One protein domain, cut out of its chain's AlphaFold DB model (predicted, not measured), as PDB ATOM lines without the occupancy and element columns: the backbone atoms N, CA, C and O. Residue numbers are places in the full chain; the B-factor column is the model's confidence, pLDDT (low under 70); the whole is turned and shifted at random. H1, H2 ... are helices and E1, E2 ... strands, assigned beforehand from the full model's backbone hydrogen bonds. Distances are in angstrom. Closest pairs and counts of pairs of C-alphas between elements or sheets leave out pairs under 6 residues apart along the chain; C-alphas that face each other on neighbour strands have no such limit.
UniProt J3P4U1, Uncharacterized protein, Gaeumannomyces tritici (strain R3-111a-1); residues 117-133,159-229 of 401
ATOM      1  N   PRO A 117      29.133 -24.669  94.141       85.06
ATOM      2  CA  PRO A 117      29.912 -23.623  93.473       85.06
ATOM      3  C   PRO A 117      29.510 -23.417  92.003       85.06
ATOM      4  O   PRO A 117      29.843 -22.393  91.407       85.06
ATOM      5  N   PHE A 118      28.756 -24.351  91.413       83.56
ATOM      6  CA  PHE A 118      28.285 -24.287  90.031       83.56
ATOM      7  C   PHE A 118      26.811 -23.880  89.903       83.56
ATOM      8  O   PHE A 118      26.287 -23.802  88.790       83.56
ATOM      9  N   ALA A 119      26.154 -23.532  91.014       81.75
ATOM     10  CA  ALA A 119      24.793 -22.996  91.084       81.75
ATOM     11  C   ALA A 119      24.496 -21.916  90.029       81.75
ATOM     12  O   ALA A 119      23.451 -21.926  89.372       81.75
ATOM     13  N   PHE A 120      25.437 -20.992  89.831       83.00
ATOM     14  CA  PHE A 120      25.289 -19.866  88.912       83.00
ATOM     15  C   PHE A 120      25.228 -20.294  87.437       83.00
ATOM     16  O   PHE A 120      24.588 -19.608  86.642       83.00
ATOM     17  N   LEU A 121      25.820 -21.441  87.070       80.75
ATOM     18  CA  LEU A 121      25.774 -21.961  85.700       80.75
ATOM     19  C   LEU A 121      24.349 -22.336  85.284       80.75
ATOM     20  O   LEU A 121      24.009 -22.237  84.110       80.75
ATOM     21  N   SER A 122      23.481 -22.679  86.242       79.19
ATOM     22  CA  SER A 122      22.067 -22.980  85.980       79.19
ATOM     23  C   SER A 122      21.245 -21.770  85.509       79.19
ATOM     24  O   SER A 122      20.124 -21.934  85.016       79.19
ATOM     25  N   ARG A 123      21.793 -20.554  85.653       80.19
ATOM     26  CA  ARG A 123      21.179 -19.314  85.167       80.19
ATOM     27  C   ARG A 123      21.341 -19.135  83.660       80.19
ATOM     28  O   ARG A 123      20.555 -18.401  83.071       80.19
ATOM     29  N   PHE A 124      22.324 -19.792  83.051       81.00
ATOM     30  CA  PHE A 124      22.645 -19.621  81.642       81.00
ATOM     31  C   PHE A 124      22.169 -20.831  80.840       81.00
ATOM     32  O   PHE A 124      22.501 -21.972  81.151       81.00
ATOM     33  N   ASP A 125      21.433 -20.585  79.757       79.56
ATOM     34  CA  ASP A 125      21.019 -21.645  78.827       79.56
ATOM     35  C   ASP A 125      22.190 -22.151  77.963       79.56
ATOM     36  O   ASP A 125      22.117 -23.196  77.309       79.56
ATOM     37  N   THR A 126      23.292 -21.397  77.928       78.88
ATOM     38  CA  THR A 126      24.503 -21.726  77.176       78.88
ATOM     39  C   THR A 126      25.730 -21.286  77.957       78.88
ATOM     40  O   THR A 126      25.860 -20.114  78.308       78.88
ATOM     41  N   VAL A 127      26.643 -22.226  78.193       80.62
ATOM     42  CA  VAL A 127      27.955 -21.954  78.785       80.62
ATOM     43  C   VAL A 127      28.999 -22.088  77.681       80.62
ATOM     44  O   VAL A 127      29.007 -23.082  76.949       80.62
ATOM     45  N   VAL A 128      29.851 -21.071  77.544       84.69
ATOM     46  CA  VAL A 128      30.998 -21.077  76.629       84.69
ATOM     47  C   VAL A 128      32.243 -21.300  77.473       84.69
ATOM     48  O   VAL A 128      32.587 -20.440  78.282       84.69
ATOM     49  N   LEU A 129      32.895 -22.450  77.301       80.50
ATOM     50  CA  LEU A 129      34.218 -22.691  77.871       80.50
ATOM     51  C   LEU A 129      35.258 -22.376  76.796       80.50
ATOM     52  O   LEU A 129      35.168 -22.897  75.682       80.50
ATOM     53  N   ILE A 130      36.206 -21.505  77.130       81.44
ATOM     54  CA  ILE A 130      37.407 -21.284  76.329       81.44
ATOM     55  C   ILE A 130      38.508 -22.042  77.054       81.44
ATOM     56  O   ILE A 130      38.836 -21.689  78.184       81.44
ATOM     57  N   ASP A 131      38.976 -23.121  76.439       75.31
ATOM     58  CA  ASP A 131      40.019 -23.984  76.987       75.31
ATOM     59  C   ASP A 131      41.348 -23.655  76.295       75.31
ATOM     60  O   ASP A 131      41.400 -23.597  75.064       75.31
ATOM     61  N   ASP A 132      42.391 -23.401  77.084       67.94
ATOM     62  CA  ASP A 132      43.773 -23.169  76.645       67.94
ATOM     63  C   ASP A 132      44.640 -24.431  76.785       67.94
ATOM     64  O   ASP A 132      45.854 -24.398  76.563       67.94
ATOM     65  N   SER A 133      44.034 -25.568  77.145       56.69
ATOM     66  CA  SER A 133      44.787 -26.789  77.357       56.69
ATOM     67  C   SER A 133      45.413 -27.288  76.045       56.69
ATOM     68  O   SER A 133      44.744 -27.559  75.044       56.69
ATOM     69  N   ARG A 159      41.831 -16.378  61.100       54.91
ATOM     70  CA  ARG A 159      43.025 -15.525  61.243       54.91
ATOM     71  C   ARG A 159      42.788 -14.277  62.085       54.91
ATOM     72  O   ARG A 159      43.733 -13.794  62.680       54.91
ATOM     73  N   ASP A 160      41.537 -13.820  62.188       60.03
ATOM     74  CA  ASP A 160      41.208 -12.546  62.836       60.03
ATOM     75  C   ASP A 160      39.992 -12.657  63.766       60.03
ATOM     76  O   ASP A 160      39.030 -13.391  63.496       60.03
ATOM     77  N   ALA A 161      39.973 -11.846  64.828       51.84
ATOM     78  CA  ALA A 161      38.871 -11.760  65.792       51.84
ATOM     79  C   ALA A 161      37.504 -11.455  65.132       51.84
ATOM     80  O   ALA A 161      36.460 -11.962  65.557       51.84
ATOM     81  N   GLU A 162      37.491 -10.677  64.047       67.75
ATOM     82  CA  GLU A 162      36.269 -10.353  63.296       67.75
ATOM     83  C   GLU A 162      35.685 -11.565  62.550       67.75
ATOM     84  O   GLU A 162      34.458 -11.700  62.400       67.75
ATOM     85  N   GLN A 163      36.543 -12.502  62.132       66.69
ATOM     86  CA  GLN A 163      36.117 -13.742  61.487       66.69
ATOM     87  C   GLN A 163      35.443 -14.684  62.489       66.69
ATOM     88  O   GLN A 163      34.448 -15.320  62.129       66.69
ATOM     89  N   VAL A 164      35.897 -14.713  63.751       68.25
ATOM     90  CA  VAL A 164      35.238 -15.460  64.841       68.25
ATOM     91  C   VAL A 164      33.812 -14.948  65.043       68.25
ATOM     92  O   VAL A 164      32.863 -15.735  65.027       68.25
ATOM     93  N   GLY A 165      33.631 -13.625  65.144       70.06
ATOM     94  CA  GLY A 165      32.305 -13.013  65.293       70.06
ATOM     95  C   GLY A 165      31.363 -13.330  64.124       70.06
ATOM     96  O   GLY A 165      30.173 -13.590  64.319       70.06
ATOM     97  N   SER A 166      31.895 -13.375  62.903       69.69
ATOM     98  CA  SER A 166      31.132 -13.676  61.684       69.69
ATOM     99  C   SER A 166      30.804 -15.167  61.524       69.69
ATOM    100  O   SER A 166      29.712 -15.523  61.069       69.69
ATOM    101  N   LEU A 167      31.718 -16.065  61.908       65.88
ATOM    102  CA  LEU A 167      31.473 -17.512  61.966       65.88
ATOM    103  C   LEU A 167      30.431 -17.857  63.029       65.88
ATOM    104  O   LEU A 167      29.514 -18.634  62.756       65.88
ATOM    105  N   PHE A 168      30.513 -17.211  64.193       64.12
ATOM    106  CA  PHE A 168      29.541 -17.360  65.268       64.12
ATOM    107  C   PHE A 168      28.135 -16.943  64.813       64.12
ATOM    108  O   PHE A 168      27.193 -17.732  64.904       64.12
ATOM    109  N   LYS A 169      28.001 -15.760  64.191       68.00
ATOM    110  CA  LYS A 169      26.734 -15.286  63.599       68.00
ATOM    111  C   LYS A 169      26.157 -16.264  62.566       68.00
ATOM    112  O   LYS A 169      24.950 -16.502  62.561       68.00
ATOM    113  N   ARG A 170      26.999 -16.853  61.703       65.88
ATOM    114  CA  ARG A 170      26.564 -17.820  60.677       65.88
ATOM    115  C   ARG A 170      26.077 -19.142  61.270       65.88
ATOM    116  O   ARG A 170      25.036 -19.639  60.849       65.88
ATOM    117  N   ARG A 171      26.798 -19.709  62.244       59.91
ATOM    118  CA  ARG A 171      26.447 -21.003  62.856       59.91
ATOM    119  C   ARG A 171      25.171 -20.914  63.697       59.91
ATOM    120  O   ARG A 171      24.343 -21.813  63.623       59.91
ATOM    121  N   VAL A 172      24.997 -19.819  64.440       57.25
ATOM    122  CA  VAL A 172      23.806 -19.575  65.272       57.25
ATOM    123  C   VAL A 172      22.556 -19.373  64.409       57.25
ATOM    124  O   VAL A 172      21.524 -19.976  64.691       57.25
ATOM    125  N   ARG A 173      22.655 -18.624  63.300       58.34
ATOM    126  CA  ARG A 173      21.539 -18.467  62.347       58.34
ATOM    127  C   ARG A 173      21.166 -19.793  61.667       58.34
ATOM    128  O   ARG A 173      19.989 -20.088  61.506       58.34
ATOM    129  N   ALA A 174      22.152 -20.627  61.327       54.03
ATOM    130  CA  ALA A 174      21.912 -21.950  60.742       54.03
ATOM    131  C   ALA A 174      21.218 -22.942  61.700       54.03
ATOM    132  O   ALA A 174      20.662 -23.936  61.242       54.03
ATOM    133  N   ALA A 175      21.228 -22.682  63.012       49.81
ATOM    134  CA  ALA A 175      20.538 -23.494  64.014       49.81
ATOM    135  C   ALA A 175      19.064 -23.086  64.244       49.81
ATOM    136  O   ALA A 175      18.417 -23.656  65.120       49.81
ATOM    137  N   GLY A 176      18.523 -22.130  63.471       41.88
ATOM    138  CA  GLY A 176      17.102 -21.753  63.512       41.88
ATOM    139  C   GLY A 176      16.697 -20.846  64.681       41.88
ATOM    140  O   GLY A 176      15.534 -20.845  65.077       41.88
ATOM    141  N   GLY A 177      17.637 -20.100  65.270       50.03
ATOM    142  CA  GLY A 177      17.335 -19.099  66.297       50.03
ATOM    143  C   GLY A 177      17.098 -17.714  65.691       50.03
ATOM    144  O   GLY A 177      18.066 -17.015  65.396       50.03
ATOM    145  N   ASP A 178      15.836 -17.300  65.552       42.41
ATOM    146  CA  ASP A 178      15.464 -15.982  64.999       42.41
ATOM    147  C   ASP A 178      15.406 -14.848  66.043       42.41
ATOM    148  O   ASP A 178      15.125 -13.698  65.708       42.41
ATOM    149  N   ALA A 179      15.736 -15.114  67.308       42.25
ATOM    150  CA  ALA A 179      15.773 -14.096  68.354       42.25
ATOM    151  C   ALA A 179      17.002 -14.283  69.250       42.25
ATOM    152  O   ALA A 179      17.206 -15.336  69.852       42.25
ATOM    153  N   TRP A 180      17.835 -13.248  69.334       38.25
ATOM    154  CA  TRP A 180      18.959 -13.184  70.262       38.25
ATOM    155  C   TRP A 180      18.439 -13.140  71.707       38.25
ATOM    156  O   TRP A 180      18.083 -12.079  72.206       38.25
ATOM    157  N   THR A 181      18.430 -14.282  72.391       37.56
ATOM    158  CA  THR A 181      18.364 -14.360  73.865       37.56
ATOM    159  C   THR A 181      19.592 -15.064  74.435       37.56
ATOM    160  O   THR A 181      19.523 -15.730  75.463       37.56
ATOM    161  N   THR A 182      20.739 -14.974  73.758       52.31
ATOM    162  CA  THR A 182      22.004 -15.406  74.353       52.31
ATOM    163  C   THR A 182      22.541 -14.261  75.203       52.31
ATOM    164  O   THR A 182      23.006 -13.263  74.657       52.31
ATOM    165  N   ASP A 183      22.542 -14.424  76.527       58.38
ATOM    166  CA  ASP A 183      23.188 -13.509  77.488       58.38
ATOM    167  C   ASP A 183      24.713 -13.364  77.273       58.38
ATOM    168  O   ASP A 183      25.395 -12.600  77.961       58.38
ATOM    169  N   VAL A 184      25.275 -14.080  76.295       62.16
ATOM    170  CA  VAL A 184      26.659 -13.929  75.851       62.16
ATOM    171  C   VAL A 184      26.794 -12.604  75.103       62.16
ATOM    172  O   VAL A 184      26.533 -12.502  73.904       62.16
ATOM    173  N   LYS A 185      27.222 -11.568  75.827       76.12
ATOM    174  CA  LYS A 185      27.535 -10.263  75.238       76.12
ATOM    175  C   LYS A 185      28.624 -10.446  74.170       76.12
ATOM    176  O   LYS A 185      29.695 -10.961  74.502       76.12
ATOM    177  N   PRO A 186      28.422  -9.979  72.923       77.50
ATOM    178  CA  PRO A 186      29.446 -10.027  71.875       77.50
ATOM    179  C   PRO A 186      30.792  -9.430  72.312       77.50
ATOM    180  O   PRO A 186      31.844  -9.878  71.866       77.50
ATOM    181  N   SER A 187      30.765  -8.472  73.245       80.06
ATOM    182  CA  SER A 187      31.951  -7.865  73.847       80.06
ATOM    183  C   SER A 187      32.828  -8.845  74.633       80.06
ATOM    184  O   SER A 187      34.037  -8.655  74.664       80.06
ATOM    185  N   ALA A 188      32.264  -9.891  75.248       78.44
ATOM    186  CA  ALA A 188      33.035 -10.879  76.008       78.44
ATOM    187  C   ALA A 188      33.870 -11.772  75.078       78.44
ATOM    188  O   ALA A 188      35.056 -11.986  75.324       78.44
ATOM    189  N   LEU A 189      33.277 -12.214  73.965       79.94
ATOM    190  CA  LEU A 189      33.987 -12.954  72.919       79.94
ATOM    191  C   LEU A 189      35.046 -12.081  72.239       79.94
ATOM    192  O   LEU A 189      36.156 -12.552  71.991       79.94
ATOM    193  N   LEU A 190      34.735 -10.803  71.992       83.69
ATOM    194  CA  LEU A 190      35.686  -9.846  71.419       83.69
ATOM    195  C   LEU A 190      36.864  -9.560  72.368       83.69
ATOM    196  O   LEU A 190      38.002  -9.429  71.934       83.69
ATOM    197  N   ALA A 191      36.609  -9.476  73.677       81.19
ATOM    198  CA  ALA A 191      37.650  -9.272  74.682       81.19
ATOM    199  C   ALA A 191      38.561 -10.499  74.821       81.19
ATOM    200  O   ALA A 191      39.773 -10.342  74.941       81.19
ATOM    201  N   ALA A 192      38.002 -11.712  74.775       80.44
ATOM    202  CA  ALA A 192      38.788 -12.944  74.797       80.44
ATOM    203  C   ALA A 192      39.665 -13.081  73.543       80.44
ATOM    204  O   ALA A 192      40.856 -13.352  73.659       80.44
ATOM    205  N   THR A 193      39.114 -12.805  72.357       83.56
ATOM    206  CA  THR A 193      39.890 -12.824  71.103       83.56
ATOM    207  C   THR A 193      40.997 -11.776  71.089       83.56
ATOM    208  O   THR A 193      42.109 -12.105  70.704       83.56
ATOM    209  N   ARG A 194      40.757 -10.561  71.599       87.31
ATOM    210  CA  ARG A 194      41.819  -9.547  71.759       87.31
ATOM    211  C   ARG A 194      42.927  -9.967  72.725       87.31
ATOM    212  O   ARG A 194      44.076  -9.614  72.508       87.31
ATOM    213  N   LYS A 195      42.603 -10.698  73.798       88.31
ATOM    214  CA  LYS A 195      43.618 -11.225  74.725       88.31
ATOM    215  C   LYS A 195      44.485 -12.303  74.076       88.31
ATOM    216  O   LYS A 195      45.674 -12.343  74.350       88.31
ATOM    217  N   LEU A 196      43.887 -13.146  73.237       84.12
ATOM    218  CA  LEU A 196      44.592 -14.193  72.493       84.12
ATOM    219  C   LEU A 196      45.488 -13.600  71.396       84.12
ATOM    220  O   LEU A 196      46.621 -14.033  71.234       84.12
ATOM    221  N   ASP A 197      45.004 -12.559  70.720       89.25
ATOM    222  CA  ASP A 197      45.776 -11.775  69.749       89.25
ATOM    223  C   ASP A 197      46.980 -11.081  70.415       89.25
ATOM    224  O   ASP A 197      48.097 -11.117  69.912       89.25
ATOM    225  N   ALA A 198      46.791 -10.540  71.626       91.50
ATOM    226  CA  ALA A 198      47.859  -9.889  72.389       91.50
ATOM    227  C   ALA A 198      48.998 -10.830  72.829       91.50
ATOM    228  O   ALA A 198      50.081 -10.342  73.147       91.50
ATOM    229  N   ILE A 199      48.766 -12.146  72.875       90.19
ATOM    230  CA  ILE A 199      49.791 -13.151  73.212       90.19
ATOM    231  C   ILE A 199      50.309 -13.908  71.978       90.19
ATOM    232  O   ILE A 199      51.020 -14.894  72.150       90.19
ATOM    233  N   ASP A 200      49.949 -13.466  70.765       92.12
ATOM    234  CA  ASP A 200      50.269 -14.131  69.490       92.12
ATOM    235  C   ASP A 200      49.915 -15.632  69.513       92.12
ATOM    236  O   ASP A 200      50.671 -16.498  69.066       92.12
ATOM    237  N   ALA A 201      48.763 -15.962  70.119       88.38
ATOM    238  CA  ALA A 201      48.333 -17.347  70.248       88.38
ATOM    239  C   ALA A 201      48.083 -17.939  68.851       88.38
ATOM    240  O   ALA A 201      47.239 -17.421  68.109       88.38
ATOM    241  N   PRO A 202      48.746 -19.046  68.471       84.38
ATOM    242  CA  PRO A 202      48.524 -19.660  67.178       84.38
ATOM    243  C   PRO A 202      47.048 -20.068  66.998       84.38
ATOM    244  O   PRO A 202      46.423 -20.559  67.941       84.38
ATOM    245  N   PRO A 203      46.478 -19.952  65.781       76.62
ATOM    246  CA  PRO A 203      45.037 -20.109  65.538       76.62
ATOM    247  C   PRO A 203      44.420 -21.424  66.029       76.62
ATOM    248  O   PRO A 203      43.221 -21.501  66.286       76.62
ATOM    249  N   TYR A 204      45.229 -22.479  66.137       81.19
ATOM    250  CA  TYR A 204      44.798 -23.804  66.578       81.19
ATOM    251  C   TYR A 204      44.707 -23.957  68.105       81.19
ATOM    252  O   TYR A 204      44.159 -24.954  68.565       81.19
ATOM    253  N   GLN A 205      45.215 -23.002  68.891       78.50
ATOM    254  CA  GLN A 205      45.156 -23.031  70.360       78.50
ATOM    255  C   GLN A 205      43.862 -22.448  70.936       78.50
ATOM    256  O   GLN A 205      43.679 -22.441  72.148       78.50
ATOM    257  N   VAL A 206      42.942 -21.976  70.092       78.62
ATOM    258  CA  VAL A 206      41.696 -21.358  70.551       78.62
ATOM    259  C   VAL A 206      40.527 -22.318  70.343       78.62
ATOM    260  O   VAL A 206      39.914 -22.369  69.274       78.62
ATOM    261  N   GLY A 207      40.202 -23.084  71.384       82.06
ATOM    262  CA  GLY A 207      39.018 -23.937  71.435       82.06
ATOM    263  C   GLY A 207      37.844 -23.243  72.118       82.06
ATOM    264  O   GLY A 207      37.941 -22.838  73.272       82.06
ATOM    265  N   GLY A 208      36.708 -23.127  71.430       84.94
ATOM    266  CA  GLY A 208      35.435 -22.757  72.054       84.94
ATOM    267  C   GLY A 208      34.522 -23.973  72.139       84.94
ATOM    268  O   GLY A 208      34.091 -24.479  71.100       84.94
ATOM    269  N   GLN A 209      34.196 -24.434  73.348       80.62
ATOM    270  CA  GLN A 209      33.230 -25.516  73.536       80.62
ATOM    271  C   GLN A 209      31.878 -24.958  73.986       80.62
ATOM    272  O   GLN A 209      31.771 -24.231  74.975       80.62
ATOM    273  N   PHE A 210      30.832 -25.309  73.236       77.31
ATOM    274  CA  PHE A 210      29.459 -24.912  73.526       77.31
ATOM    275  C   PHE A 210      28.747 -26.019  74.289       77.31
ATOM    276  O   PHE A 210      28.573 -27.122  73.769       77.31
ATOM    277  N   PHE A 211      28.269 -25.701  75.487       78.06
ATOM    278  CA  PHE A 211      27.398 -26.588  76.245       78.06
ATOM    279  C   PHE A 211      25.986 -26.013  76.262       78.06
ATOM    280  O   PHE A 211      25.748 -24.941  76.819       78.06
ATOM    281  N   GLN A 212      25.039 -26.732  75.653       74.38
ATOM    282  CA  GLN A 212      23.619 -26.439  75.827       74.38
ATOM    283  C   GLN A 212      23.138 -27.127  77.105       74.38
ATOM    284  O   GLN A 212      22.914 -28.340  77.125       74.38
ATOM    285  N   VAL A 213      22.951 -26.354  78.172       74.56
ATOM    286  CA  VAL A 213      22.409 -26.875  79.428       74.56
ATOM    287  C   VAL A 213      20.890 -26.825  79.330       74.56
ATOM    288  O   VAL A 213      20.249 -25.821  79.622       74.56
ATOM    289  N   ARG A 214      20.273 -27.913  78.861       55.88
ATOM    290  CA  ARG A 214      18.808 -27.995  78.839       55.88
ATOM    291  C   ARG A 214      18.282 -28.136  80.262       55.88
ATOM    292  O   ARG A 214      18.681 -29.050  80.982       55.88
ATOM    293  N   ARG A 215      17.305 -27.302  80.633       63.56
ATOM    294  CA  ARG A 215      16.495 -27.532  81.836       63.56
ATOM    295  C   ARG A 215      15.875 -28.926  81.751       63.56
ATOM    296  O   ARG A 215      15.138 -29.253  80.821       63.56
ATOM    297  N   HIS A 216      16.246 -29.775  82.703       58.47
ATOM    298  CA  HIS A 216      15.852 -31.174  82.738       58.47
ATOM    299  C   HIS A 216      14.318 -31.287  82.799       58.47
ATOM    300  O   HIS A 216      13.680 -30.638  83.629       58.47
ATOM    301  N   ARG A 217      13.721 -32.143  81.950       59.34
ATOM    302  CA  ARG A 217      12.255 -32.341  81.823       59.34
ATOM    303  C   ARG A 217      11.544 -32.665  83.145       59.34
ATOM    304  O   ARG A 217      10.329 -32.528  83.236       59.34
ATOM    305  N   TYR A 218      12.291 -33.081  84.165       48.59
ATOM    306  CA  TYR A 218      11.788 -33.280  85.521       48.59
ATOM    307  C   TYR A 218      11.252 -31.986  86.153       48.59
ATOM    308  O   TYR A 218      10.193 -32.018  86.766       48.59
ATOM    309  N   VAL A 219      11.906 -30.839  85.935       59.22
ATOM    310  CA  VAL A 219      11.469 -29.547  86.496       59.22
ATOM    311  C   VAL A 219      10.144 -29.099  85.873       59.22
ATOM    312  O   VAL A 219       9.247 -28.654  86.585       59.22
ATOM    313  N   GLU A 220       9.976 -29.293  84.563       64.62
ATOM    314  CA  GLU A 220       8.713 -28.997  83.869       64.62
ATOM    315  C   GLU A 220       7.587 -29.958  84.281       64.62
ATOM    316  O   GLU A 220       6.445 -29.538  84.457       64.62
ATOM    317  N   ARG A 221       7.903 -31.236  84.536       65.12
ATOM    318  CA  ARG A 221       6.921 -32.210  85.035       65.12
ATOM    319  C   ARG A 221       6.485 -31.896  86.473       65.12
ATOM    320  O   ARG A 221       5.293 -31.910  86.748       65.12
ATOM    321  N   CYS A 222       7.414 -31.528  87.359       57.94
ATOM    322  CA  CYS A 222       7.094 -31.087  88.720       57.94
ATOM    323  C   CYS A 222       6.283 -29.783  88.737       57.94
ATOM    324  O   CYS A 222       5.357 -29.655  89.535       57.94
ATOM    325  N   ARG A 223       6.570 -28.837  87.832       62.47
ATOM    326  CA  ARG A 223       5.767 -27.614  87.661       62.47
ATOM    327  C   ARG A 223       4.355 -27.907  87.165       62.47
ATOM    328  O   ARG A 223       3.412 -27.296  87.659       62.47
ATOM    329  N   ALA A 224       4.200 -28.839  86.225       69.56
ATOM    330  CA  ALA A 224       2.885 -29.265  85.755       69.56
ATOM    331  C   ALA A 224       2.059 -29.887  86.895       69.56
ATOM    332  O   ALA A 224       0.911 -29.497  87.089       69.56
ATOM    333  N   THR A 225       2.663 -30.763  87.708       75.19
ATOM    334  CA  THR A 225       1.996 -31.361  88.878       75.19
ATOM    335  C   THR A 225       1.642 -30.322  89.953       75.19
ATOM    336  O   THR A 225       0.553 -30.375  90.522       75.19
ATOM    337  N   ALA A 226       2.516 -29.343  90.205       66.69
ATOM    338  CA  ALA A 226       2.256 -28.281  91.180       66.69
ATOM    339  C   ALA A 226       1.099 -27.352  90.758       66.69
ATOM    340  O   ALA A 226       0.322 -26.910  91.605       66.69
ATOM    341  N   ARG A 227       0.941 -27.090  89.451       68.81
ATOM    342  CA  ARG A 227      -0.203 -26.329  88.915       68.81
ATOM    343  C   ARG A 227      -1.516 -27.089  89.090       68.81
ATOM    344  O   ARG A 227      -2.477 -26.510  89.578       68.81
ATOM    345  N   THR A 228      -1.532 -28.393  88.808       73.00
ATOM    346  CA  THR A 228      -2.741 -29.212  89.001       73.00
ATOM    347  C   THR A 228      -3.176 -29.297  90.469       73.00
ATOM    348  O   THR A 228      -4.369 -29.296  90.746       73.00
ATOM    349  N   SER A 229      -2.239 -29.288  91.428       65.38
ATOM    350  CA  SER A 229      -2.586 -29.274  92.859       65.38
ATOM    351  C   SER A 229      -3.088 -27.917  93.377       65.38
ATOM    352  O   SER A 229      -3.814 -27.866  94.373       65.38
TER     353      SER A 229
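Overview. This is residues 117 to 133 and 159 to 229 of the 401 residues of an uncharacterized protein of Gaeumannomyces tritici (strain R3-111a-1) (UniProt J3P4U1). A narrow antiparallel ribbon of two strands, E1 and E2, has a helical hairpin, H2 and H3, set off to one side and opened like a V, while residues 216 to 229, with H4, stick out as a free arm that makes much of the length. The short H1 sits by the end of the ribbon where E1 begins. The printed part has 88 residues, with four named helices and two named strands in the order H1, E1, H2, H3, E2, H4, of mixed class. It is loose, with a radius of gyration of the C-alphas of 17.2 A, and elongated, spanning 59 by 33 by 19 A.

Arrangement. E1, residues 126 to 131, and E2, residues 207 to 212, are antiparallel neighbours at 157 degrees; N 129 and O 209 are 3.1 A apart and N 209 and O 129 are 3.0 A apart, within hydrogen-bond range. H2, residues 161 to 174, and H3, residues 186 to 198, form a helical hairpin. They touch, H2 with residues 161 to 165 alone, and the closest C-alphas are those of Ala 161 and Thr 193, 5.5 A apart. They run opposite ways at a steep tilt of 38 degrees, only just past shallow. H2 is apart from E2, and H3 from E1. H1, residues 119 to 123, comes closest to E1 at the C-alphas of Leu 121 and Val 127, 7.3 A apart. H4, residues 217 to 229, is apart from H1, E1, H2 and H3. In H2, H3 and H4 every O i to N i+4 pair is within hydrogen-bond range; in H1 0 of 1 is, against 2 of 2 O i to N i+3 pairs.

Along the chain. E1 is 15.7 A long and E2 16.2 A, H2 20.4 A, H3 18.4 A and H4 18.7 A. C-alpha 126 is at (24.503, -21.726, 77.176), C-alpha 161 at (38.871, -11.760, 65.792) and C-alpha 229 at (-2.586, -29.274, 92.859).

Size, cuts and confidence. The C-alphas of Asp 200 and Ser 229, the two farthest apart, are 59.7 A apart. Residues 134 to 158 are not printed, and C-alphas 133 and 159 stand 19.7 A apart across the cut. The link from H2 to H3 is long, with 11 residues. The mean pLDDT of the printed part is 70.6; 41 residues are under 70, among them 166 to 184 and 214 to 224.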